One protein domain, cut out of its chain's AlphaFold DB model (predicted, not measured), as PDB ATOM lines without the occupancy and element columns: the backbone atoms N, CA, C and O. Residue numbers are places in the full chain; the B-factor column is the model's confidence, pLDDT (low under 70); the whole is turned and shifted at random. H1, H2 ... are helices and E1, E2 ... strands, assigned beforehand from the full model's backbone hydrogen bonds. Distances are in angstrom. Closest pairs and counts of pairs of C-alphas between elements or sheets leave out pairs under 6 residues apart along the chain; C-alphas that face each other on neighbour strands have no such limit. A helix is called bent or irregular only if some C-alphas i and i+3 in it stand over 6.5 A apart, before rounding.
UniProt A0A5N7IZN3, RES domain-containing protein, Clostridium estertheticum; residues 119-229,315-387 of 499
ATOM      1  N   HIS A 119     217.056 203.315 269.889       84.81
ATOM      2  CA  HIS A 119     216.007 203.284 268.876       84.81
ATOM      3  C   HIS A 119     214.650 203.139 269.545       84.81
ATOM      4  O   HIS A 119     214.371 202.104 270.142       84.81
ATOM      5  N   CYS A 120     213.815 204.162 269.399       83.25
ATOM      6  CA  CYS A 120     212.447 204.143 269.891       83.25
ATOM      7  C   CYS A 120     211.486 204.010 268.712       83.25
ATOM      8  O   CYS A 120     211.591 204.723 267.710       83.25
ATOM      9  N   THR A 121     210.547 203.075 268.811       78.94
ATOM     10  CA  THR A 121     209.658 202.763 267.683       78.94
ATOM     11  C   THR A 121     208.508 203.747 267.526       78.94
ATOM     12  O   THR A 121     207.895 203.743 266.465       78.94
ATOM     13  N   SER A 122     208.196 204.584 268.521       79.56
ATOM     14  CA  SER A 122     207.167 205.631 268.412       79.56
ATOM     15  C   SER A 122     207.273 206.677 269.524       79.56
ATOM     16  O   SER A 122     207.768 206.402 270.612       79.56
ATOM     17  N   GLU A 123     206.743 207.873 269.281       79.06
ATOM     18  CA  GLU A 123     206.733 208.968 270.261       79.06
ATOM     19  C   GLU A 123     205.950 208.661 271.539       79.06
ATOM     20  O   GLU A 123     206.356 209.072 272.622       79.06
ATOM     21  N   THR A 124     204.874 207.881 271.451       81.19
ATOM     22  CA  THR A 124     204.086 207.493 272.630       81.19
ATOM     23  C   THR A 124     204.864 206.594 273.588       81.19
ATOM     24  O   THR A 124     204.575 206.590 274.783       81.19
ATOM     25  N   LEU A 125     205.859 205.857 273.082       84.62
ATOM     26  CA  LEU A 125     206.703 204.966 273.875       84.62
ATOM     27  C   LEU A 125     207.960 205.649 274.417       84.62
ATOM     28  O   LEU A 125     208.550 205.134 275.363       84.62
ATOM     29  N   TYR A 126     208.346 206.808 273.878       87.00
ATOM     30  CA  TYR A 126     209.588 207.504 274.227       87.00
ATOM     31  C   TYR A 126     209.778 207.672 275.740       87.00
ATOM     32  O   TYR A 126     210.817 207.300 276.283       87.00
ATOM     33  N   PHE A 127     208.757 208.175 276.440       88.25
ATOM     34  CA  PHE A 127     208.841 208.401 277.884       88.25
ATOM     35  C   PHE A 127     208.943 207.089 278.676       88.25
ATOM     36  O   PHE A 127     209.746 206.982 279.603       88.25
ATOM     37  N   SER A 128     208.156 206.073 278.307       91.12
ATOM     38  CA  SER A 128     208.203 204.766 278.971       91.12
ATOM     39  C   SER A 128     209.514 204.022 278.716       91.12
ATOM     40  O   SER A 128     210.051 203.430 279.647       91.12
ATOM     41  N   GLU A 129     210.054 204.084 277.498       92.44
ATOM     42  CA  GLU A 129     211.332 203.455 277.150       92.44
ATOM     43  C   GLU A 129     212.503 204.160 277.843       92.44
ATOM     44  O   GLU A 129     213.389 203.492 278.377       92.44
ATOM     45  N   MET A 130     212.486 205.498 277.920       93.12
ATOM     46  CA  MET A 130     213.470 206.248 278.705       93.12
ATOM     47  C   MET A 130     213.445 205.836 280.174       93.12
ATOM     48  O   MET A 130     214.496 205.547 280.749       93.12
ATOM     49  N   LYS A 131     212.250 205.756 280.766       94.81
ATOM     50  CA  LYS A 131     212.095 205.309 282.148       94.81
ATOM     51  C   LYS A 131     212.639 203.895 282.347       94.81
ATOM     52  O   LYS A 131     213.382 203.666 283.293       94.81
ATOM     53  N   GLU A 132     212.337 202.967 281.440       95.06
ATOM     54  CA  GLU A 132     212.845 201.594 281.509       95.06
ATOM     55  C   GLU A 132     214.381 201.541 281.435       95.06
ATOM     56  O   GLU A 132     215.014 200.779 282.169       95.06
ATOM     57  N   ILE A 133     215.001 202.360 280.579       94.62
ATOM     58  CA  ILE A 133     216.464 202.469 280.485       94.62
ATOM     59  C   ILE A 133     217.056 203.002 281.792       94.62
ATOM     60  O   ILE A 133     218.041 202.449 282.283       94.62
ATOM     61  N   PHE A 134     216.450 204.028 282.391       97.31
ATOM     62  CA  PHE A 134     216.903 204.563 283.673       97.31
ATOM     63  C   PHE A 134     216.714 203.580 284.828       97.31
ATOM     64  O   PHE A 134     217.637 203.403 285.621       97.31
ATOM     65  N   ASP A 135     215.589 202.869 284.883       97.50
ATOM     66  CA  ASP A 135     215.348 201.823 285.880       97.50
ATOM     67  C   ASP A 135     216.384 200.690 285.750       97.50
ATOM     68  O   ASP A 135     216.929 200.213 286.752       97.50
ATOM     69  N   LYS A 136     216.732 200.295 284.514       96.69
ATOM     70  CA  LYS A 136     217.826 199.344 284.240       96.69
ATOM     71  C   LYS A 136     219.182 199.886 284.692       96.69
ATOM     72  O   LYS A 136     219.945 199.135 285.296       96.69
ATOM     73  N   TYR A 137     219.474 201.162 284.439       96.88
ATOM     74  CA  TYR A 137     220.723 201.813 284.847       96.88
ATOM     75  C   TYR A 137     220.872 201.843 286.372       96.88
ATOM     76  O   TYR A 137     221.868 201.368 286.914       96.88
ATOM     77  N   ILE A 138     219.841 202.289 287.087       97.56
ATOM     78  CA  ILE A 138     219.801 202.287 288.555       97.56
ATOM     79  C   ILE A 138     219.967 200.864 289.101       97.56
ATOM     80  O   ILE A 138     220.775 200.629 290.001       97.56
ATOM     81  N   SER A 139     219.232 199.896 288.544       96.00
ATOM     82  CA  SER A 139     219.330 198.490 288.950       96.00
ATOM     83  C   SER A 139     220.732 197.920 288.720       96.00
ATOM     84  O   SER A 139     221.238 197.176 289.561       96.00
ATOM     85  N   PHE A 140     221.395 198.298 287.624       93.69
ATOM     86  CA  PHE A 140     222.777 197.908 287.358       93.69
ATOM     87  C   PHE A 140     223.702 198.385 288.482       93.69
ATOM     88  O   PHE A 140     224.358 197.557 289.109       93.69
ATOM     89  N   PHE A 141     223.698 199.679 288.814       94.81
ATOM     90  CA  PHE A 141     224.577 200.220 289.862       94.81
ATOM     91  C   PHE A 141     224.226 199.736 291.266       94.81
ATOM     92  O   PHE A 141     225.120 199.551 292.084       94.81
ATOM     93  N   LYS A 142     222.949 199.452 291.535       93.25
ATOM     94  CA  LYS A 142     222.514 198.848 292.799       93.25
ATOM     95  C   LYS A 142     223.095 197.449 293.022       93.25
ATOM     96  O   LYS A 142     223.317 197.060 294.165       93.25
ATOM     97  N   ASN A 143     223.294 196.684 291.948       87.81
ATOM     98  CA  ASN A 143     223.720 195.286 292.020       87.81
ATOM     99  C   ASN A 143     225.201 195.077 291.649       87.81
ATOM    100  O   ASN A 143     225.729 193.982 291.838       87.81
ATOM    101  N   LYS A 144     225.883 196.095 291.111       88.19
ATOM    102  CA  LYS A 144     227.269 195.995 290.649       88.19
ATOM    103  C   LYS A 144     228.247 196.195 291.811       88.19
ATOM    104  O   LYS A 144     228.527 197.319 292.222       88.19
ATOM    105  N   LEU A 145     228.826 195.086 292.280       86.38
ATOM    106  CA  LEU A 145     229.718 195.034 293.445       86.38
ATOM    107  C   LEU A 145     230.869 196.053 293.401       86.38
ATOM    108  O   LEU A 145     231.180 196.652 294.432       86.38
ATOM    109  N   ALA A 146     231.462 196.285 292.227       87.62
ATOM    110  CA  ALA A 146     232.558 197.238 292.040       87.62
ATOM    111  C   ALA A 146     232.242 198.676 292.482       87.62
ATOM    112  O   ALA A 146     233.161 199.446 292.762       87.62
ATOM    113  N   PHE A 147     230.962 199.041 292.572       91.62
ATOM    114  CA  PHE A 147     230.524 200.380 292.957       91.62
ATOM    115  C   PHE A 147     229.931 200.459 294.370       91.62
ATOM    116  O   PHE A 147     229.644 201.555 294.839       91.62
ATOM    117  N   ASN A 148     229.817 199.340 295.096       87.50
ATOM    118  CA  ASN A 148     229.203 199.305 296.433       87.50
ATOM    119  C   ASN A 148     229.931 200.169 297.478       87.50
ATOM    120  O   ASN A 148     229.339 200.535 298.490       87.50
ATOM    121  N   GLN A 149     231.218 200.458 297.268       85.69
ATOM    122  CA  GLN A 149     232.011 201.314 298.157       85.69
ATOM    123  C   GLN A 149     231.982 202.796 297.762       85.69
ATOM    124  O   GLN A 149     232.462 203.635 298.524       85.69
ATOM    125  N   GLU A 150     231.452 203.131 296.585       91.88
ATOM    126  CA  GLU A 150     231.408 204.508 296.100       91.88
ATOM    127  C   GLU A 150     230.210 205.218 296.736       91.88
ATOM    128  O   GLU A 150     229.076 205.137 296.255       91.88
ATOM    129  N   GLN A 151     230.479 205.888 297.859       86.56
ATOM    130  CA  GLN A 151     229.482 206.660 298.596       86.56
ATOM    131  C   GLN A 151     228.777 207.653 297.664       86.56
ATOM    132  O   GLN A 151     229.393 208.260 296.783       86.56
ATOM    133  N   ASP A 152     227.465 207.772 297.840       92.56
ATOM    134  CA  ASP A 152     226.584 208.689 297.115       92.56
ATOM    135  C   ASP A 152     226.488 208.462 295.595       92.56
ATOM    136  O   ASP A 152     225.794 209.222 294.918       92.56
ATOM    137  N   LEU A 153     227.151 207.449 295.012       96.06
ATOM    138  CA  LEU A 153     227.096 207.219 293.563       96.06
ATOM    139  C   LEU A 153     225.671 206.899 293.108       96.06
ATOM    140  O   LEU A 153     225.144 207.580 292.231       96.06
ATOM    141  N   LEU A 154     225.056 205.885 293.721       96.94
ATOM    142  CA  LEU A 154     223.696 205.465 293.389       96.94
ATOM    143  C   LEU A 154     222.682 206.583 293.659       96.94
ATOM    144  O   LEU A 154     221.804 206.814 292.833       96.94
ATOM    145  N   ASP A 155     222.849 207.316 294.762       97.19
ATOM    146  CA  ASP A 155     221.975 208.437 295.118       97.19
ATOM    147  C   ASP A 155     222.095 209.586 294.109       97.19
ATOM    148  O   ASP A 155     221.078 210.117 293.667       97.19
ATOM    149  N   SER A 156     223.315 209.908 293.660       97.75
ATOM    150  CA  SER A 156     223.550 210.914 292.611       97.75
ATOM    151  C   SER A 156     222.912 210.493 291.280       97.75
ATOM    152  O   SER A 156     222.271 211.300 290.612       97.75
ATOM    153  N   ILE A 157     223.049 209.216 290.897       98.25
ATOM    154  CA  ILE A 157     222.413 208.669 289.687       98.25
ATOM    155  C   ILE A 157     220.892 208.797 289.794       98.25
ATOM    156  O   ILE A 157     220.250 209.293 288.870       98.25
ATOM    157  N   GLN A 158     220.316 208.376 290.921       98.38
ATOM    158  CA  GLN A 158     218.877 208.432 291.162       98.38
ATOM    159  C   GLN A 158     218.365 209.875 291.139       98.38
ATOM    160  O   GLN A 158     217.326 210.149 290.542       98.38
ATOM    161  N   GLN A 159     219.106 210.804 291.745       98.44
ATOM    162  CA  GLN A 159     218.791 212.227 291.724       98.44
ATOM    163  C   GLN A 159     218.796 212.773 290.293       98.44
ATOM    164  O   GLN A 159     217.822 213.407 289.891       98.44
ATOM    165  N   ASN A 160     219.830 212.485 289.500       98.44
ATOM    166  CA  ASN A 160     219.921 212.956 288.117       98.44
ATOM    167  C   ASN A 160     218.832 212.353 287.223       98.44
ATOM    168  O   ASN A 160     218.223 213.077 286.436       98.44
ATOM    169  N   VAL A 161     218.509 211.068 287.395       98.56
ATOM    170  CA  VAL A 161     217.353 210.436 286.741       98.56
ATOM    171  C   VAL A 161     216.057 211.156 287.115       98.56
ATOM    172  O   VAL A 161     215.303 211.547 286.227       98.56
ATOM    173  N   ASN A 162     215.809 211.385 288.408       98.50
ATOM    174  CA  ASN A 162     214.585 212.042 288.869       98.50
ATOM    175  C   ASN A 162     214.457 213.455 288.291       98.50
ATOM    176  O   ASN A 162     213.405 213.798 287.761       98.50
ATOM    177  N   ARG A 163     215.540 214.240 288.297       98.56
ATOM    178  CA  ARG A 163     215.578 215.580 287.692       98.56
ATOM    179  C   ARG A 163     215.205 215.560 286.211       98.56
ATOM    180  O   ARG A 163     214.448 216.417 285.767       98.56
ATOM    181  N   ILE A 164     215.711 214.592 285.442       98.38
ATOM    182  CA  ILE A 164     215.388 214.460 284.011       98.38
ATOM    183  C   ILE A 164     213.907 214.115 283.824       98.38
ATOM    184  O   ILE A 164     213.235 214.732 282.995       98.38
ATOM    185  N   MET A 165     213.388 213.162 284.600       97.50
ATOM    186  CA  MET A 165     211.984 212.753 284.515       97.50
ATOM    187  C   MET A 165     211.041 213.897 284.914       97.50
ATOM    188  O   MET A 165     210.105 214.202 284.177       97.50
ATOM    189  N   GLU A 166     211.339 214.606 286.004       97.81
ATOM    190  CA  GLU A 166     210.601 215.802 286.422       97.81
ATOM    191  C   GLU A 166     210.709 216.934 285.395       97.81
ATOM    192  O   GLU A 166     209.750 217.673 285.182       97.81
ATOM    193  N   ALA A 167     211.860 217.097 284.735       97.88
ATOM    194  CA  ALA A 167     212.007 218.091 283.680       97.88
ATOM    195  C   ALA A 167     211.054 217.818 282.510       97.88
ATOM    196  O   ALA A 167     210.436 218.752 281.999       97.88
ATOM    197  N   LEU A 168     210.897 216.553 282.114       94.81
ATOM    198  CA  LEU A 168     209.933 216.147 281.088       94.81
ATOM    199  C   LEU A 168     208.487 216.382 281.536       94.81
ATOM    200  O   LEU A 168     207.696 216.920 280.764       94.81
ATOM    201  N   GLU A 169     208.148 216.032 282.778       95.06
ATOM    202  CA  GLU A 169     206.817 216.277 283.350       95.06
ATOM    203  C   GLU A 169     206.487 217.776 283.369       95.06
ATOM    204  O   GLU A 169     205.486 218.199 282.790       95.06
ATOM    205  N   PHE A 170     207.378 218.607 283.917       97.38
ATOM    206  CA  PHE A 170     207.193 220.058 283.927       97.38
ATOM    207  C   PHE A 170     207.124 220.653 282.522       97.38
ATOM    208  O   PHE A 170     206.370 221.603 282.311       97.38
ATOM    209  N   TYR A 171     207.891 220.127 281.564       94.38
ATOM    210  CA  TYR A 171     207.824 220.584 280.178       94.38
ATOM    211  C   TYR A 171     206.445 220.305 279.570       94.38
ATOM    212  O   TYR A 171     205.852 221.205 278.972       94.38
ATOM    213  N   ASN A 172     205.914 219.095 279.778       91.44
ATOM    214  CA  ASN A 172     204.590 218.686 279.302       91.44
ATOM    215  C   ASN A 172     203.454 219.478 279.969       91.44
ATOM    216  O   ASN A 172     202.473 219.813 279.307       91.44
ATOM    217  N   ASP A 173     203.625 219.869 281.233       94.69
ATOM    218  CA  ASP A 173     202.702 220.753 281.958       94.69
ATOM    219  C   ASP A 173     202.810 222.235 281.531       94.69
ATOM    220  O   ASP A 173     202.123 223.108 282.069       94.69
ATOM    221  N   GLY A 174     203.698 222.559 280.584       94.31
ATOM    222  CA  GLY A 174     203.948 223.921 280.109       94.31
ATOM    223  C   GLY A 174     204.828 224.765 281.039       94.31
ATOM    224  O   GLY A 174     205.057 225.947 280.770       94.31
ATOM    225  N   ASN A 175     205.376 224.186 282.109       95.88
ATOM    226  CA  ASN A 175     206.272 224.853 283.050       95.88
ATOM    227  C   ASN A 175     207.743 224.760 282.611       95.88
ATOM    228  O   ASN A 175     208.583 224.115 283.246       95.88
ATOM    229  N   LYS A 176     208.063 225.445 281.507       93.31
ATOM    230  CA  LYS A 176     209.404 225.414 280.897       93.31
ATOM    231  C   LYS A 176     210.516 225.912 281.828       93.31
ATOM    232  O   LYS A 176     211.639 225.428 281.726       93.31
ATOM    233  N   ASP A 177     210.225 226.840 282.741       95.44
ATOM    234  CA  ASP A 177     211.227 227.366 283.675       95.44
ATOM    235  C   ASP A 177     211.649 226.326 284.717       95.44
ATOM    236  O   ASP A 177     212.847 226.152 284.942       95.44
ATOM    237  N   LYS A 178     210.696 225.585 285.302       97.50
ATOM    238  CA  LYS A 178     211.024 224.472 286.210       97.50
ATOM    239  C   LYS A 178     211.718 223.328 285.479       97.50
ATOM    240  O   LYS A 178     212.692 222.789 285.994       97.50
ATOM    241  N   ALA A 179     211.261 223.001 284.268       97.69
ATOM    242  CA  ALA A 179     211.903 221.986 283.439       97.69
ATOM    243  C   ALA A 179     213.378 222.321 283.172       97.69
ATOM    244  O   ALA A 179     214.268 221.504 283.404       97.69
ATOM    245  N   LYS A 180     213.642 223.566 282.760       97.31
ATOM    246  CA  LYS A 180     214.994 224.094 282.553       97.31
ATOM    247  C   LYS A 180     215.816 224.056 283.840       97.31
ATOM    248  O   LYS A 180     216.959 223.620 283.795       97.31
ATOM    249  N   GLN A 181     215.250 224.481 284.970       98.25
ATOM    250  CA  GLN A 181     215.954 224.492 286.255       98.25
ATOM    251  C   GLN A 181     216.439 223.090 286.654       98.25
ATOM    252  O   GLN A 181     217.593 222.940 287.046       98.25
ATOM    253  N   ASN A 182     215.615 222.057 286.460       98.50
ATOM    254  CA  ASN A 182     216.009 220.675 286.738       98.50
ATOM    255  C   ASN A 182     217.213 220.212 285.899       98.50
ATOM    256  O   ASN A 182     218.137 219.604 286.435       98.50
ATOM    257  N   ILE A 183     217.239 220.538 284.601       98.50
ATOM    258  CA  ILE A 183     218.382 220.224 283.723       98.50
ATOM    259  C   ILE A 183     219.612 221.064 284.074       98.50
ATOM    260  O   ILE A 183     220.736 220.564 284.040       98.50
ATOM    261  N   LYS A 184     219.415 222.335 284.432       98.44
ATOM    262  CA  LYS A 184     220.493 223.243 284.828       98.44
ATOM    263  C   LYS A 184     221.255 222.724 286.044       98.44
ATOM    264  O   LYS A 184     222.479 222.747 286.017       98.44
ATOM    265  N   GLU A 185     220.553 222.210 287.050       98.38
ATOM    266  CA  GLU A 185     221.188 221.684 288.264       98.38
ATOM    267  C   GLU A 185     222.113 220.491 287.970       98.38
ATOM    268  O   GLU A 185     223.184 220.412 288.558       98.38
ATOM    269  N   ILE A 186     221.781 219.633 286.993       98.44
ATOM    270  CA  ILE A 186     222.681 218.547 286.546       98.44
ATOM    271  C   ILE A 186     223.936 219.121 285.870       98.44
ATOM    272  O   ILE A 186     225.050 218.654 286.092       98.44
ATOM    273  N   LEU A 187     223.774 220.140 285.020       98.44
ATOM    274  CA  LEU A 187     224.894 220.760 284.301       98.44
ATOM    275  C   LEU A 187     225.842 221.518 285.244       98.44
ATOM    276  O   LEU A 187     227.055 221.515 285.033       98.44
ATOM    277  N   GLU A 188     225.309 222.152 286.291       97.75
ATOM    278  CA  GLU A 188     226.092 222.878 287.299       97.75
ATOM    279  C   GLU A 188     227.038 221.962 288.096       97.75
ATOM    280  O   GLU A 188     228.091 222.424 288.541       97.75
ATOM    281  N   GLU A 189     226.739 220.662 288.209       96.31
ATOM    282  CA  GLU A 189     227.622 219.680 288.858       96.31
ATOM    283  C   GLU A 189     228.926 219.433 288.081       96.31
ATOM    284  O   GLU A 189     229.949 219.092 288.680       96.31
ATOM    285  N   VAL A 190     228.915 219.620 286.755       96.06
ATOM    286  CA  VAL A 190     230.051 219.286 285.875       96.06
ATOM    287  C   VAL A 190     230.695 220.493 285.191       96.06
ATOM    288  O   VAL A 190     231.784 220.367 284.637       96.06
ATOM    289  N   ILE A 191     230.082 221.679 285.257       96.56
ATOM    290  CA  ILE A 191     230.513 222.871 284.501       96.56
ATOM    291  C   ILE A 191     231.953 223.330 284.773       96.56
ATOM    292  O   ILE A 191     232.577 223.955 283.918       96.56
ATOM    293  N   ASN A 192     232.482 223.044 285.963       96.56
ATOM    294  CA  ASN A 192     233.837 223.442 286.354       96.56
ATOM    295  C   ASN A 192     234.898 222.382 286.018       96.56
ATOM    296  O   ASN A 192     236.081 222.612 286.261       96.56
ATOM    297  N   ASP A 193     234.498 221.221 285.495       97.81
ATOM    298  CA  ASP A 193     235.408 220.156 285.085       97.81
ATOM    299  C   ASP A 193     235.698 220.278 283.579       97.81
ATOM    300  O   ASP A 193     234.790 220.217 282.745       97.81
ATOM    301  N   SER A 194     236.977 220.452 283.230       97.12
ATOM    302  CA  SER A 194     237.431 220.725 281.858       97.12
ATOM    303  C   SER A 194     237.121 219.606 280.864       97.12
ATOM    304  O   SER A 194     237.085 219.848 279.655       97.12
ATOM    305  N   PHE A 195     236.872 218.388 281.351       97.56
ATOM    306  CA  PHE A 195     236.443 217.282 280.503       97.56
ATOM    307  C   PHE A 195     235.028 217.497 279.946       97.56
ATOM    308  O   PHE A 195     234.749 217.152 278.795       97.56
ATOM    309  N   PHE A 196     234.141 218.077 280.760       98.25
ATOM    310  CA  PHE A 196     232.747 218.325 280.401       98.25
ATOM    311  C   PHE A 196     232.568 219.691 279.751       98.25
ATOM    312  O   PHE A 196     231.786 219.803 278.812       98.25
ATOM    313  N   VAL A 197     233.276 220.724 280.215       98.56
ATOM    314  CA  VAL A 197     233.207 222.068 279.630       98.56
ATOM    315  C   VAL A 197     234.607 222.643 279.458       98.56
ATOM    316  O   VAL A 197     235.303 222.938 280.426       98.56
ATOM    317  N   SER A 198     235.008 222.857 278.211       98.44
ATOM    318  CA  SER A 198     236.326 223.393 277.856       98.44
ATOM    319  C   SER A 198     236.249 224.310 276.643       98.44
ATOM    320  O   SER A 198     235.225 224.398 275.971       98.44
ATOM    321  N   GLU A 199     237.336 225.030 276.378       98.38
ATOM    322  CA  GLU A 199     237.543 225.660 275.074       98.38
ATOM    323  C   GLU A 199     237.481 224.588 273.975       98.38
ATOM    324  O   GLU A 199     237.962 223.471 274.175       98.38
ATOM    325  N   LEU A 200     236.914 224.927 272.817       98.06
ATOM    326  CA  LEU A 200     236.740 224.027 271.675       98.06
ATOM    327  C   LEU A 200     238.039 223.292 271.337       98.06
ATOM    328  O   LEU A 200     238.035 222.075 271.172       98.06
ATOM    329  N   ASP A 201     239.161 224.011 271.323       96.94
ATOM    330  CA  ASP A 201     240.475 223.461 270.979       96.94
ATOM    331  C   ASP A 201     241.077 222.516 272.032       96.94
ATOM    332  O   ASP A 201     242.107 221.896 271.789       96.94
ATOM    333  N   LYS A 202     240.434 222.395 273.199       97.44
ATOM    334  CA  LYS A 202     240.799 221.499 274.311       97.44
ATOM    335  C   LYS A 202     239.684 220.509 274.650       97.44
ATOM    336  O   LYS A 202     239.765 219.813 275.660       97.44
ATOM    337  N   SER A 203     238.628 220.457 273.841       97.44
ATOM    338  CA  SER A 203     237.503 219.568 274.096       97.44
ATOM    339  C   SER A 203     237.887 218.120 273.819       97.44
ATOM    340  O   SER A 203     238.394 217.810 272.737       97.44
ATOM    341  N   TYR A 204     237.558 217.219 274.750       94.94
ATOM    342  CA  TYR A 204     237.693 215.774 274.538       94.94
ATOM    343  C   TYR A 204     236.991 215.325 273.248       94.94
ATOM    344  O   TYR A 204     237.505 214.492 272.512       94.94
ATOM    345  N   ALA A 205     235.854 215.939 272.914       95.06
ATOM    346  CA  ALA A 205     235.091 215.608 271.715       95.06
ATOM    347  C   ALA A 205     235.872 215.790 270.399       95.06
ATOM    348  O   ALA A 205     235.517 215.173 269.398       95.06
ATOM    349  N   PHE A 206     236.908 216.636 270.384       94.94
ATOM    350  CA  PHE A 206     237.685 216.941 269.176       94.94
ATOM    351  C   PHE A 206     239.151 216.525 269.294       94.94
ATOM    352  O   PHE A 206     239.734 216.096 268.303       94.94
ATOM    353  N   ARG A 207     239.742 216.605 270.492       93.31
ATOM    354  CA  ARG A 207     241.158 216.289 270.764       93.31
ATOM    355  C   ARG A 207     241.365 214.988 271.551       93.31
ATOM    356  O   ARG A 207     242.506 214.635 271.844       93.31
ATOM    357  N   GLN A 208     240.285 214.301 271.928       89.25
ATOM    358  CA  GLN A 208     240.304 213.147 272.830       89.25
ATOM    359  C   GLN A 208     241.112 213.429 274.105       89.25
ATOM    360  O   GLN A 208     240.904 214.450 274.757       89.25
ATOM    361  N   VAL A 209     242.020 212.527 274.482       90.12
ATOM    362  CA  VAL A 209     242.800 212.614 275.719       90.12
ATOM    363  C   VAL A 209     243.982 213.583 275.639       90.12
ATOM    364  O   VAL A 209     244.531 213.904 276.685       90.12
ATOM    365  N   ALA A 210     244.353 214.095 274.458       92.75
ATOM    366  CA  ALA A 210     245.539 214.950 274.284       92.75
ATOM    367  C   ALA A 210     245.578 216.226 275.159       92.75
ATOM    368  O   ALA A 210     246.658 216.618 275.597       92.75
ATOM    369  N   PRO A 211     244.448 216.891 275.480       95.44
ATOM    370  CA  PRO A 211     244.443 218.027 276.406       95.44
ATOM    371  C   PRO A 211     244.582 217.632 277.887       95.44
ATOM    372  O   PRO A 211     244.715 218.512 278.739       95.44
ATOM    373  N   PHE A 212     244.508 216.338 278.213       93.25
ATOM    374  CA  PHE A 212     244.354 215.814 279.570       93.25
ATOM    375  C   PHE A 212     245.541 214.923 279.930       93.25
ATOM    376  O   PHE A 212     245.475 213.697 279.835       93.25
ATOM    377  N   LYS A 213     246.633 215.539 280.395       91.25
ATOM    378  CA  LYS A 213     247.886 214.838 280.731       91.25
ATOM    379  C   LYS A 213     247.695 213.684 281.713       91.25
ATOM    380  O   LYS A 213     248.370 212.666 281.624       91.25
ATOM    381  N   GLU A 214     246.744 213.805 282.635       87.62
ATOM    382  CA  GLU A 214     246.381 212.739 283.577       87.62
ATOM    383  C   GLU A 214     245.788 211.474 282.911       87.62
ATOM    384  O   GLU A 214     245.750 210.395 283.511       87.62
ATOM    385  N   LEU A 215     245.295 211.601 281.675       87.56
ATOM    386  CA  LEU A 215     244.682 210.538 280.881       87.56
ATOM    387  C   LEU A 215     245.650 209.969 279.842       87.56
ATOM    388  O   LEU A 215     245.322 208.973 279.200       87.56
ATOM    389  N   HIS A 216     246.843 210.550 279.699       86.00
ATOM    390  CA  HIS A 216     247.843 210.062 278.762       86.00
ATOM    391  C   HIS A 216     248.248 208.627 279.098       86.00
ATOM    392  O   HIS A 216     248.452 208.241 280.255       86.00
ATOM    393  N   VAL A 217     248.331 207.807 278.061       76.38
ATOM    394  CA  VAL A 217     248.717 206.405 278.161       76.38
ATOM    395  C   VAL A 217     250.237 206.284 278.056       76.38
ATOM    396  O   VAL A 217     250.843 206.840 277.146       76.38
ATOM    397  N   THR A 218     250.853 205.518 278.958       74.25
ATOM    398  CA  THR A 218     252.315 205.459 279.158       74.25
ATOM    399  C   THR A 218     253.131 204.935 277.974       74.25
ATOM    400  O   THR A 218     254.337 205.156 277.933       74.25
ATOM    401  N   HIS A 219     252.512 204.221 277.032       76.25
ATOM    402  CA  HIS A 219     253.188 203.681 275.846       76.25
ATOM    403  C   HIS A 219     253.022 204.554 274.593       76.25
ATOM    404  O   HIS A 219     253.532 204.190 273.536       76.25
ATOM    405  N   ILE A 220     252.311 205.679 274.700       76.50
ATOM    406  CA  ILE A 220     252.217 206.705 273.658       76.50
ATOM    407  C   ILE A 220     253.160 207.842 274.057       76.50
ATOM    408  O   ILE A 220     253.203 208.230 275.223       76.50
ATOM    409  N   SER A 221     253.953 208.346 273.110       85.50
ATOM    410  CA  SER A 221     254.913 209.418 273.391       85.50
ATOM    411  C   SER A 221     254.211 210.752 273.658       85.50
ATOM    412  O   SER A 221     253.188 211.039 273.041       85.50
ATOM    413  N   GLU A 222     254.775 211.591 274.533       89.38
ATOM    414  CA  GLU A 222     254.252 212.950 274.754       89.38
ATOM    415  C   GLU A 222     254.271 213.790 273.469       89.38
ATOM    416  O   GLU A 222     253.332 214.548 273.234       89.38
ATOM    417  N   ASP A 223     255.256 213.569 272.592       90.75
ATOM    418  CA  ASP A 223     255.333 214.214 271.278       90.75
ATOM    419  C   ASP A 223     254.071 213.938 270.438       90.75
ATOM    420  O   ASP A 223     253.584 214.831 269.752       90.75
ATOM    421  N   THR A 224     253.474 212.743 270.543       88.19
ATOM    422  CA  THR A 224     252.214 212.411 269.857       88.19
ATOM    423  C   THR A 224     251.061 213.289 270.344       88.19
ATOM    424  O   THR A 224     250.293 213.806 269.534       88.19
ATOM    425  N   TYR A 225     250.935 213.503 271.657       89.81
ATOM    426  CA  TYR A 225     249.893 214.382 272.197       89.81
ATOM    427  C   TYR A 225     250.158 215.851 271.853       89.81
ATOM    428  O   TYR A 225     249.219 216.580 271.529       89.81
ATOM    429  N   ASP A 226     251.421 216.280 271.844       92.38
ATOM    430  CA  ASP A 226     251.800 217.623 271.401       92.38
ATOM    431  C   ASP A 226     251.485 217.830 269.908       92.38
ATOM    432  O   ASP A 226     250.957 218.875 269.522       92.38
ATOM    433  N   GLU A 227     251.731 216.838 269.053       91.69
ATOM    434  CA  GLU A 227     251.325 216.863 267.644       91.69
ATOM    435  C   GLU A 227     249.804 216.927 267.487       91.69
ATOM    436  O   GLU A 227     249.301 217.709 266.675       91.69
ATOM    437  N   MET A 228     249.060 216.153 268.285       91.19
ATOM    438  CA  MET A 228     247.599 216.223 268.327       91.19
ATOM    439  C   MET A 228     247.116 217.604 268.761       91.19
ATOM    440  O   MET A 228     246.168 218.104 268.172       91.19
ATOM    441  N   MET A 229     247.749 218.250 269.742       93.94
ATOM    442  CA  MET A 229     247.369 219.592 270.198       93.94
ATOM    443  C   MET A 229     247.715 220.685 269.181       93.94
ATOM    444  O   MET A 229     246.956 221.640 269.026       93.94
ATOM    445  N   ASN A 315     230.723 219.080 276.363       98.06
ATOM    446  CA  ASN A 315     230.979 217.754 275.830       98.06
ATOM    447  C   ASN A 315     229.900 216.761 276.298       98.06
ATOM    448  O   ASN A 315     229.859 216.380 277.466       98.06
ATOM    449  N   LEU A 316     229.049 216.315 275.370       97.06
ATOM    450  CA  LEU A 316     228.100 215.209 275.569       97.06
ATOM    451  C   LEU A 316     228.568 213.910 274.894       97.06
ATOM    452  O   LEU A 316     227.794 212.958 274.775       97.06
ATOM    453  N   VAL A 317     229.812 213.855 274.416       94.69
ATOM    454  CA  VAL A 317     230.383 212.694 273.725       94.69
ATOM    455  C   VAL A 317     230.937 211.706 274.757       94.69
ATOM    456  O   VAL A 317     232.143 211.536 274.917       94.69
ATOM    457  N   ILE A 318     230.024 211.084 275.505       93.00
ATOM    458  CA  ILE A 318     230.334 210.110 276.556       93.00
ATOM    459  C   ILE A 318     229.684 208.782 276.186       93.00
ATOM    460  O   ILE A 318     228.459 208.664 276.162       93.00
ATOM    461  N   VAL A 319     230.522 207.791 275.901       86.38
ATOM    462  CA  VAL A 319     230.112 206.447 275.478       86.38
ATOM    463  C   VAL A 319     230.580 205.400 276.482       86.38
ATOM    464  O   VAL A 319     231.500 205.641 277.267       86.38
ATOM    465  N   GLU A 320     229.970 204.218 276.448       84.44
ATOM    466  CA  GLU A 320     230.317 203.105 277.340       84.44
ATOM    467  C   GLU A 320     231.811 202.748 277.265       84.44
ATOM    468  O   GLU A 320     232.482 202.651 278.293       84.44
ATOM    469  N   ALA A 321     232.355 202.655 276.046       80.88
ATOM    470  CA  ALA A 321     233.767 202.354 275.815       80.88
ATOM    471  C   ALA A 321     234.710 203.368 276.486       80.88
ATOM    472  O   ALA A 321     235.752 202.986 277.012       80.88
ATOM    473  N   LEU A 322     234.324 204.646 276.531       84.94
ATOM    474  CA  LEU A 322     235.093 205.696 277.194       84.94
ATOM    475  C   LEU A 322     235.040 205.555 278.716       84.94
ATOM    476  O   LEU A 322     236.078 205.595 279.372       84.94
ATOM    477  N   ILE A 323     233.848 205.341 279.281       89.12
ATOM    478  CA  ILE A 323     233.685 205.118 280.726       89.12
ATOM    479  C   ILE A 323     234.542 203.930 281.181       89.12
ATOM    480  O   ILE A 323     235.207 204.015 282.214       89.12
ATOM    481  N   ASN A 324     234.569 202.857 280.391       83.75
ATOM    482  CA  ASN A 324     235.345 201.651 280.683       83.75
ATOM    483  C   ASN A 324     236.849 201.857 280.479       83.75
ATOM    484  O   ASN A 324     237.656 201.380 281.273       83.75
ATOM    485  N   GLY A 325     237.235 202.578 279.424       79.62
ATOM    486  CA  GLY A 325     238.636 202.791 279.065       79.62
ATOM    487  C   GLY A 325     239.376 203.775 279.970       79.62
ATOM    488  O   GLY A 325     240.595 203.684 280.084       79.62
ATOM    489  N   ILE A 326     238.669 204.705 280.623       83.56
ATOM    490  CA  ILE A 326     239.323 205.785 281.373       83.56
ATOM    491  C   ILE A 326     239.910 205.341 282.712       83.56
ATOM    492  O   ILE A 326     240.806 206.006 283.220       83.56
ATOM    493  N   PHE A 327     239.376 204.278 283.318       86.62
ATOM    494  CA  PHE A 327     239.798 203.802 284.631       86.62
ATOM    495  C   PHE A 327     239.563 202.302 284.761       86.62
ATOM    496  O   PHE A 327     238.425 201.834 284.692       86.62
ATOM    497  N   ASN A 328     240.623 201.559 285.050       81.19
ATOM    498  CA  ASN A 328     240.552 200.150 285.401       81.19
ATOM    499  C   ASN A 328     241.079 199.950 286.825       81.19
ATOM    500  O   ASN A 328     242.266 200.136 287.097       81.19
ATOM    501  N   ARG A 329     240.199 199.524 287.743       79.69
ATOM    502  CA  ARG A 329     240.506 199.418 289.181       79.69
ATOM    503  C   ARG A 329     241.739 198.557 289.481       79.69
ATOM    504  O   ARG A 329     242.438 198.830 290.452       79.69
ATOM    505  N   SER A 330     242.006 197.534 288.668       71.25
ATOM    506  CA  SER A 330     243.123 196.607 288.882       71.25
ATOM    507  C   SER A 330     244.491 197.170 288.496       71.25
ATOM    508  O   SER A 330     245.495 196.652 288.976       71.25
ATOM    509  N   VAL A 331     244.547 198.188 287.633       72.81
ATOM    510  CA  VAL A 331     245.812 198.750 287.118       72.81
ATOM    511  C   VAL A 331     245.994 200.227 287.457       72.81
ATOM    512  O   VAL A 331     247.122 200.683 287.605       72.81
ATOM    513  N   ASP A 332     244.898 200.958 287.645       75.75
ATOM    514  CA  ASP A 332     244.883 202.404 287.851       75.75
ATOM    515  C   ASP A 332     244.605 202.790 289.312       75.75
ATOM    516  O   ASP A 332     244.214 203.924 289.566       75.75
ATOM    517  N   SER A 333     244.770 201.892 290.295       73.00
ATOM    518  CA  SER A 333     244.336 202.119 291.691       73.00
ATOM    519  C   SER A 333     244.840 203.431 292.313       73.00
ATOM    520  O   SER A 333     244.137 204.030 293.124       73.00
ATOM    521  N   GLU A 334     246.017 203.903 291.891       78.75
ATOM    522  CA  GLU A 334     246.638 205.156 292.345       78.75
ATOM    523  C   GLU A 334     246.235 206.391 291.507       78.75
ATOM    524  O   GLU A 334     246.507 207.530 291.888       78.75
ATOM    525  N   MET A 335     245.573 206.207 290.360       83.56
ATOM    526  CA  MET A 335     245.175 207.285 289.448       83.56
ATOM    527  C   MET A 335     243.834 207.905 289.861       83.56
ATOM    528  O   MET A 335     242.799 207.731 289.213       83.56
ATOM    529  N   VAL A 336     243.866 208.685 290.945       89.19
ATOM    530  CA  VAL A 336     242.684 209.313 291.568       89.19
ATOM    531  C   VAL A 336     241.802 210.054 290.557       89.19
ATOM    532  O   VAL A 336     240.586 209.875 290.558       89.19
ATOM    533  N   ARG A 337     242.404 210.844 289.658       92.12
ATOM    534  CA  ARG A 337     241.662 211.642 288.671       92.12
ATOM    535  C   ARG A 337     240.907 210.781 287.653       92.12
ATOM    536  O   ARG A 337     239.789 211.128 287.288       92.12
ATOM    537  N   ARG A 338     241.466 209.641 287.235       91.50
ATOM    538  CA  ARG A 338     240.793 208.698 286.326       91.50
ATOM    539  C   ARG A 338     239.556 208.091 286.973       91.50
ATOM    540  O   ARG A 338     238.481 208.104 286.375       91.50
ATOM    541  N   LYS A 339     239.686 207.651 288.230       93.44
ATOM    542  CA  LYS A 339     238.556 207.166 289.030       93.44
ATOM    543  C   LYS A 339     237.482 208.242 289.186       93.44
ATOM    544  O   LYS A 339     236.311 207.991 288.919       93.44
ATOM    545  N   GLU A 340     237.878 209.442 289.609       94.94
ATOM    546  CA  GLU A 340     236.972 210.581 289.790       94.94
ATOM    547  C   GLU A 340     236.196 210.888 288.503       94.94
ATOM    548  O   GLU A 340     234.976 211.051 288.532       94.94
ATOM    549  N   LEU A 341     236.898 210.925 287.367       95.62
ATOM    550  CA  LEU A 341     236.299 211.211 286.075       95.62
ATOM    551  C   LEU A 341     235.341 210.102 285.629       95.62
ATOM    552  O   LEU A 341     234.239 210.412 285.179       95.62
ATOM    553  N   GLN A 342     235.697 208.826 285.823       95.38
ATOM    554  CA  GLN A 342     234.783 207.709 285.570       95.38
ATOM    555  C   GLN A 342     233.479 207.870 286.362       95.38
ATOM    556  O   GLN A 342     232.391 207.778 285.793       95.38
ATOM    557  N   LEU A 343     233.573 208.162 287.664       96.44
ATOM    558  CA  LEU A 343     232.400 208.340 288.521       96.44
ATOM    559  C   LEU A 343     231.554 209.545 288.099       96.44
ATOM    560  O   LEU A 343     230.329 209.445 288.072       96.44
ATOM    561  N   LYS A 344     232.177 210.670 287.729       97.50
ATOM    562  CA  LYS A 344     231.459 211.838 287.190       97.50
ATOM    563  C   LYS A 344     230.735 211.507 285.887       97.50
ATOM    564  O   LYS A 344     229.569 211.860 285.744       97.50
ATOM    565  N   MET A 345     231.385 210.792 284.966       97.50
ATOM    566  CA  MET A 345     230.749 210.364 283.718       97.50
ATOM    567  C   MET A 345     229.562 209.438 283.980       97.50
ATOM    568  O   MET A 345     228.517 209.636 283.379       97.50
ATOM    569  N   ILE A 346     229.682 208.492 284.917       97.50
ATOM    570  CA  ILE A 346     228.576 207.621 285.342       97.50
ATOM    571  C   ILE A 346     227.394 208.446 285.879       97.50
ATOM    572  O   ILE A 346     226.255 208.254 285.461       97.50
ATOM    573  N   LYS A 347     227.647 209.412 286.769       97.88
ATOM    574  CA  LYS A 347     226.592 210.282 287.324       97.88
ATOM    575  C   LYS A 347     225.918 211.149 286.260       97.88
ATOM    576  O   LYS A 347     224.726 211.429 286.370       97.88
ATOM    577  N   PHE A 348     226.672 211.576 285.250       97.88
ATOM    578  CA  PHE A 348     226.209 212.464 284.185       97.88
ATOM    579  C   PHE A 348     225.569 211.721 282.999       97.88
ATOM    580  O   PHE A 348     224.748 212.285 282.271       97.88
ATOM    581  N   TRP A 349     225.900 210.441 282.813       96.81
ATOM    582  CA  TRP A 349     225.443 209.616 281.698       96.81
ATOM    583  C   TRP A 349     223.914 209.593 281.504       96.81
ATOM    584  O   TRP A 349     223.501 209.652 280.344       96.81
ATOM    585  N   PRO A 350     223.045 209.605 282.542       97.25
ATOM    586  CA  PRO A 350     221.598 209.695 282.340       97.25
ATOM    587  C   PRO A 350     221.166 210.879 281.460       97.25
ATOM    588  O   PRO A 350     220.274 210.729 280.624       97.25
ATOM    589  N   LEU A 351     221.833 212.037 281.575       97.75
ATOM    590  CA  LEU A 351     221.549 213.197 280.725       97.75
ATOM    591  C   LEU A 351     221.992 212.950 279.277       97.75
ATOM    592  O   LEU A 351     221.257 213.259 278.341       97.75
ATOM    593  N   VAL A 352     223.164 212.336 279.080       95.81
ATOM    594  CA  VAL A 352     223.659 211.946 277.748       95.81
ATOM    595  C   VAL A 352     222.696 210.955 277.089       95.81
ATOM    596  O   VAL A 352     222.287 211.160 275.941       95.81
ATOM    597  N   ALA A 353     222.251 209.937 277.823       94.31
ATOM    598  CA  ALA A 353     221.278 208.950 277.367       94.31
ATOM    599  C   ALA A 353     219.937 209.596 276.980       94.31
ATOM    600  O   ALA A 353     219.400 209.303 275.911       94.31
ATOM    601  N   ALA A 354     219.441 210.553 277.772       94.56
ATOM    602  CA  ALA A 354     218.205 211.281 277.477       94.56
ATOM    603  C   ALA A 354     218.253 212.045 276.141       94.56
ATOM    604  O   ALA A 354     217.237 212.197 275.468       94.56
ATOM    605  N   THR A 355     219.438 212.492 275.714       93.50
ATOM    606  CA  THR A 355     219.631 213.161 274.412       93.50
ATOM    607  C   THR A 355     219.859 212.197 273.242       93.50
ATOM    608  O   THR A 355     219.984 212.635 272.094       93.50
ATOM    609  N   SER A 356     219.907 210.888 273.508       89.25
ATOM    610  CA  SER A 356     220.407 209.860 272.587       89.25
ATOM    611  C   SER A 356     219.338 209.033 271.874       89.25
ATOM    612  O   SER A 356     219.662 208.130 271.101       89.25
ATOM    613  N   PHE A 357     218.065 209.371 272.066       88.88
ATOM    614  CA  PHE A 357     216.956 208.694 271.402       88.88
ATOM    615  C   PHE A 357     216.809 209.115 269.939       88.88
ATOM    616  O   PHE A 357     216.856 210.300 269.586       88.88
ATOM    617  N   LYS A 358     216.570 208.124 269.084       85.44
ATOM    618  CA  LYS A 358     216.149 208.264 267.695       85.44
ATOM    619  C   LYS A 358     214.809 207.563 267.535       85.44
ATOM    620  O   LYS A 358     214.733 206.337 267.618       85.44
ATOM    621  N   ILE A 359     213.770 208.344 267.268       82.44
ATOM    622  CA  ILE A 359     212.456 207.795 266.948       82.44
ATOM    623  C   ILE A 359     212.458 207.379 265.475       82.44
ATOM    624  O   ILE A 359     212.782 208.179 264.595       82.44
ATOM    625  N   THR A 360     212.200 206.097 265.209       74.00
ATOM    626  CA  THR A 360     212.371 205.500 263.871       74.00
ATOM    627  C   THR A 360     211.124 205.589 262.995       74.00
ATOM    628  O   THR A 360     211.231 205.451 261.777       74.00
ATOM    629  N   THR A 361     209.957 205.820 263.593       65.88
ATOM    630  CA  THR A 361     208.694 206.068 262.889       65.88
ATOM    631  C   THR A 361     208.417 207.570 262.811       65.88
ATOM    632  O   THR A 361     208.871 208.343 263.652       65.88
ATOM    633  N   ASP A 362     207.725 207.996 261.755       57.97
ATOM    634  CA  ASP A 362     207.317 209.388 261.533       57.97
ATOM    635  C   ASP A 362     208.470 210.415 261.541       57.97
ATOM    636  O   ASP A 362     208.560 211.313 262.380       57.97
ATOM    637  N   ASN A 363     209.359 210.324 260.542       58.00
ATOM    638  CA  ASN A 363     210.453 211.292 260.353       58.00
ATOM    639  C   ASN A 363     209.973 212.726 260.015       58.00
ATOM    640  O   ASN A 363     210.784 213.651 260.076       58.00
ATOM    641  N   GLU A 364     208.694 212.921 259.671       63.59
ATOM    642  CA  GLU A 364     208.098 214.211 259.269       63.59
ATOM    643  C   GLU A 364     207.360 214.941 260.412       63.59
ATOM    644  O   GLU A 364     206.645 215.916 260.174       63.59
ATOM    645  N   ARG A 365     207.519 214.497 261.667       70.62
ATOM    646  CA  ARG A 365     206.917 215.177 262.825       70.62
ATOM    647  C   ARG A 365     207.521 216.565 263.024       70.62
ATOM    648  O   ARG A 365     208.743 216.718 263.040       70.62
ATOM    649  N   LYS A 366     206.642 217.553 263.212       65.94
ATOM    650  CA  LYS A 366     207.019 218.926 263.576       65.94
ATOM    651  C   LYS A 366     207.510 219.002 265.017       65.94
ATOM    652  O   LYS A 366     208.572 219.561 265.267       65.94
ATOM    653  N   ASP A 367     206.772 218.365 265.920       72.56
ATOM    654  CA  ASP A 367     207.116 218.278 267.333       72.56
ATOM    655  C   ASP A 367     207.771 216.924 267.595       72.56
ATOM    656  O   ASP A 367     207.221 215.876 267.259       72.56
ATOM    657  N   LYS A 368     208.990 216.954 268.132       84.94
ATOM    658  CA  LYS A 368     209.792 215.759 268.394       84.94
ATOM    659  C   LYS A 368     210.059 215.654 269.884       84.94
ATOM    660  O   LYS A 368     210.924 216.370 270.388       84.94
ATOM    661  N   ALA A 369     209.348 214.772 270.590       87.25
ATOM    662  CA  ALA A 369     209.569 214.560 272.024       87.25
ATOM    663  C   ALA A 369     211.041 214.281 272.377       87.25
ATOM    664  O   ALA A 369     211.535 214.745 273.407       87.25
ATOM    665  N   GLU A 370     211.784 213.604 271.495       90.00
ATOM    666  CA  GLU A 370     213.208 213.329 271.691       90.00
ATOM    667  C   GLU A 370     214.109 214.584 271.634       90.00
ATOM    668  O   GLU A 370     215.306 214.495 271.909       90.00
ATOM    669  N   TYR A 371     213.565 215.752 271.270       91.44
ATOM    670  CA  TYR A 371     214.271 217.041 271.260       91.44
ATOM    671  C   TYR A 371     214.000 217.883 272.511       91.44
ATOM    672  O   TYR A 371     214.688 218.878 272.708       91.44
ATOM    673  N   ILE A 372     213.086 217.472 273.399       92.94
ATOM    674  CA  ILE A 372     212.743 218.244 274.606       92.94
ATOM    675  C   ILE A 372     213.967 218.444 275.511       92.94
ATOM    676  O   ILE A 372     214.315 219.577 275.839       92.94
ATOM    677  N   ILE A 373     214.650 217.362 275.906       95.94
ATOM    678  CA  ILE A 373     215.845 217.461 276.763       95.94
ATOM    679  C   ILE A 373     216.980 218.226 276.065       95.94
ATOM    680  O   ILE A 373     217.512 219.158 276.669       95.94
ATOM    681  N   PRO A 374     217.333 217.918 274.803       95.00
ATOM    682  CA  PRO A 374     218.256 218.744 274.035       95.00
ATOM    683  C   PRO A 374     217.909 220.247 274.000       95.00
ATOM    684  O   PRO A 374     218.790 221.069 274.242       95.00
ATOM    685  N   GLU A 375     216.643 220.628 273.787       92.94
ATOM    686  CA  GLU A 375     216.196 222.029 273.827       92.94
ATOM    687  C   GLU A 375     216.413 222.653 275.214       92.94
ATOM    688  O   GLU A 375     216.909 223.777 275.326       92.94
ATOM    689  N   LEU A 376     216.076 221.931 276.287       95.56
ATOM    690  CA  LEU A 376     216.294 222.400 277.656       95.56
ATOM    691  C   LEU A 376     217.783 222.635 277.942       95.56
ATOM    692  O   LEU A 376     218.127 223.677 278.500       95.56
ATOM    693  N   ILE A 377     218.668 221.739 277.493       97.00
ATOM    694  CA  ILE A 377     220.123 221.933 277.599       97.00
ATOM    695  C   ILE A 377     220.543 223.205 276.853       97.00
ATOM    696  O   ILE A 377     221.278 224.015 277.416       97.00
ATOM    697  N   MET A 378     220.036 223.431 275.633       93.69
ATOM    698  CA  MET A 378     220.340 224.637 274.846       93.69
ATOM    699  C   MET A 378     219.968 225.932 275.581       93.69
ATOM    700  O   MET A 378     220.696 226.921 275.509       93.69
ATOM    701  N   ARG A 379     218.860 225.927 276.331       91.94
ATOM    702  CA  ARG A 379     218.449 227.065 277.171       91.94
ATOM    703  C   ARG A 379     219.366 227.246 278.383       91.94
ATOM    704  O   ARG A 379     219.643 228.377 278.774       91.94
ATOM    705  N   CYS A 380     219.844 226.154 278.976       95.69
ATOM    706  CA  CYS A 380     220.759 226.207 280.116       95.69
ATOM    707  C   CYS A 380     222.148 226.725 279.727       95.69
ATOM    708  O   CYS A 380     222.696 227.562 280.442       95.69
ATOM    709  N   ILE A 381     222.714 226.273 278.600       93.94
ATOM    710  CA  ILE A 381     224.079 226.657 278.197       93.94
ATOM    711  C   ILE A 381     224.231 228.170 277.998       93.94
ATOM    712  O   ILE A 381     225.279 228.721 278.329       93.94
ATOM    713  N   GLU A 382     223.173 228.865 277.559       88.62
ATOM    714  CA  GLU A 382     223.187 230.324 277.421       88.62
ATOM    715  C   GLU A 382     223.401 231.016 278.778       88.62
ATOM    716  O   GLU A 382     224.264 231.889 278.904       88.62
ATOM    717  N   GLU A 383     222.673 230.595 279.818       92.00
ATOM    718  CA  GLU A 383     222.822 231.129 281.179       92.00
ATOM    719  C   GLU A 383     224.163 230.743 281.812       92.00
ATOM    720  O   GLU A 383     224.763 231.528 282.549       92.00
ATOM    721  N   LEU A 384     224.643 229.544 281.487       95.56
ATOM    722  CA  LEU A 384     225.901 228.983 281.968       95.56
ATOM    723  C   LEU A 384     227.133 229.520 281.218       95.56
ATOM    724  O   LEU A 384     228.260 229.153 281.545       95.56
ATOM    725  N   ARG A 385     226.944 230.437 280.256       94.19
ATOM    726  CA  ARG A 385     228.016 231.033 279.433       94.19
ATOM    727  C   ARG A 385     228.839 229.980 278.686       94.19
ATOM    728  O   ARG A 385     230.062 230.087 278.598       94.19
ATOM    729  N   ILE A 386     228.150 228.974 278.174       96.69
ATOM    730  CA  ILE A 386     228.667 227.958 277.267       96.69
ATOM    731  C   ILE A 386     228.190 228.341 275.858       96.69
ATOM    732  O   ILE A 386     227.046 228.752 275.664       96.69
ATOM    733  N   ASP A 387     229.085 228.267 274.880       96.00
ATOM    734  CA  ASP A 387     228.852 228.751 273.520       96.00
ATOM    735  C   ASP A 387     228.360 227.672 272.562       96.00
ATOM    736  O   ASP A 387     227.765 228.007 271.543       96.00
TER     737      ASP A 387
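This is residues 119 to 229 and 315 to 387 of the 499 residues of the protein "RES domain-containing protein" of Clostridium estertheticum (UniProt A0A5N7IZN3). Three long helices, H1, H2 and H7, make a bundle with H2 in its middle; H3 folds back along H2, and H8 crosses H2 and H3 near the H2-H3 turn. Short H6 packs on H7, while H4 and H5 touch no helix, and H5 lies far out beyond a long link. The printed part has 184 residues and is mostly helix, with eight named helices and two named strands in the order H1 H2 H3 E1 H4 H5 H6 H7 E2 H8; no two named strands pair. It is compact, with a radius of gyration of the C-alphas of 17.8 A and spans of 52 by 38 by 30 A.

H1, residues 123 to 143, begins at C-alpha 123 (206.733, 208.968, 270.261) and is 30.8 A long. H2, residues 153 to 172, is 29.0 A long, and H3, residues 176 to 188, 18.1 A. E1 holds residues 197 to 199, H4 204 to 207, H5 222 to 229 and H6 320 to 325. H7, residues 336 to 354, is 28.3 A long, with a kink of 42 degrees near residue 348. E2 holds residues 357 to 359. H8, residues 369 to 383, is 23.1 A long and ends at C-alpha 383 (222.822, 231.129, 281.179). H1, H7 and H8 are irregular: C-alphas 124 and 127, 347 and 350, and 370 and 373 are each 7.1 A apart.

H2 is the hub, touching four helices. It forms a hairpin with H1 at a shallow tilt of 12 degrees, the closest C-alphas, Phe 141 and Leu 154, 6.4 A apart. It forms another with H3 at 23 degrees (Ala 167 and Ala 179, 3.9 A). H7 touches H2 at a shallow tilt of 25 degrees, the same way, closest at C-alphas Ile 157 and Lys 347, 5.1 A. H8 touches H2 about perpendicular, at 76 degrees, closest at C-alphas Leu 168 and Ile 372, 7.4 A. H8 touches H3 at C-alphas Lys 180 and Leu 376, 5.3 A. H6 and H7 form a hairpin, closest at C-alphas Ile 323 and Gln 342, 5.6 A. H4 and H5 are close but not clearly touching, at C-alphas Arg 207 and Met 228, 6.9 A. E1 is apart from H3. Residues 119 to 120 pair parallel with residues 358 to 359 of E2. Every O i to N i+4 pair is within hydrogen-bond range in H2, H5 and H6, against 15 of 17 in H1, 8 of 9 in H3, 12 of 15 in H7 and 7 of 11 in H8; H4 is too short for such a pair.

The C-alphas farthest apart, Asp 173 and Ser 221, are 54.1 A apart. Residues 230 to 314 are not printed, and C-alphas 229 and 315 are 17.4 A apart across the cut. The link H4 to H5 is long. Residues 361 to 364 and 366 have pLDDT under 70.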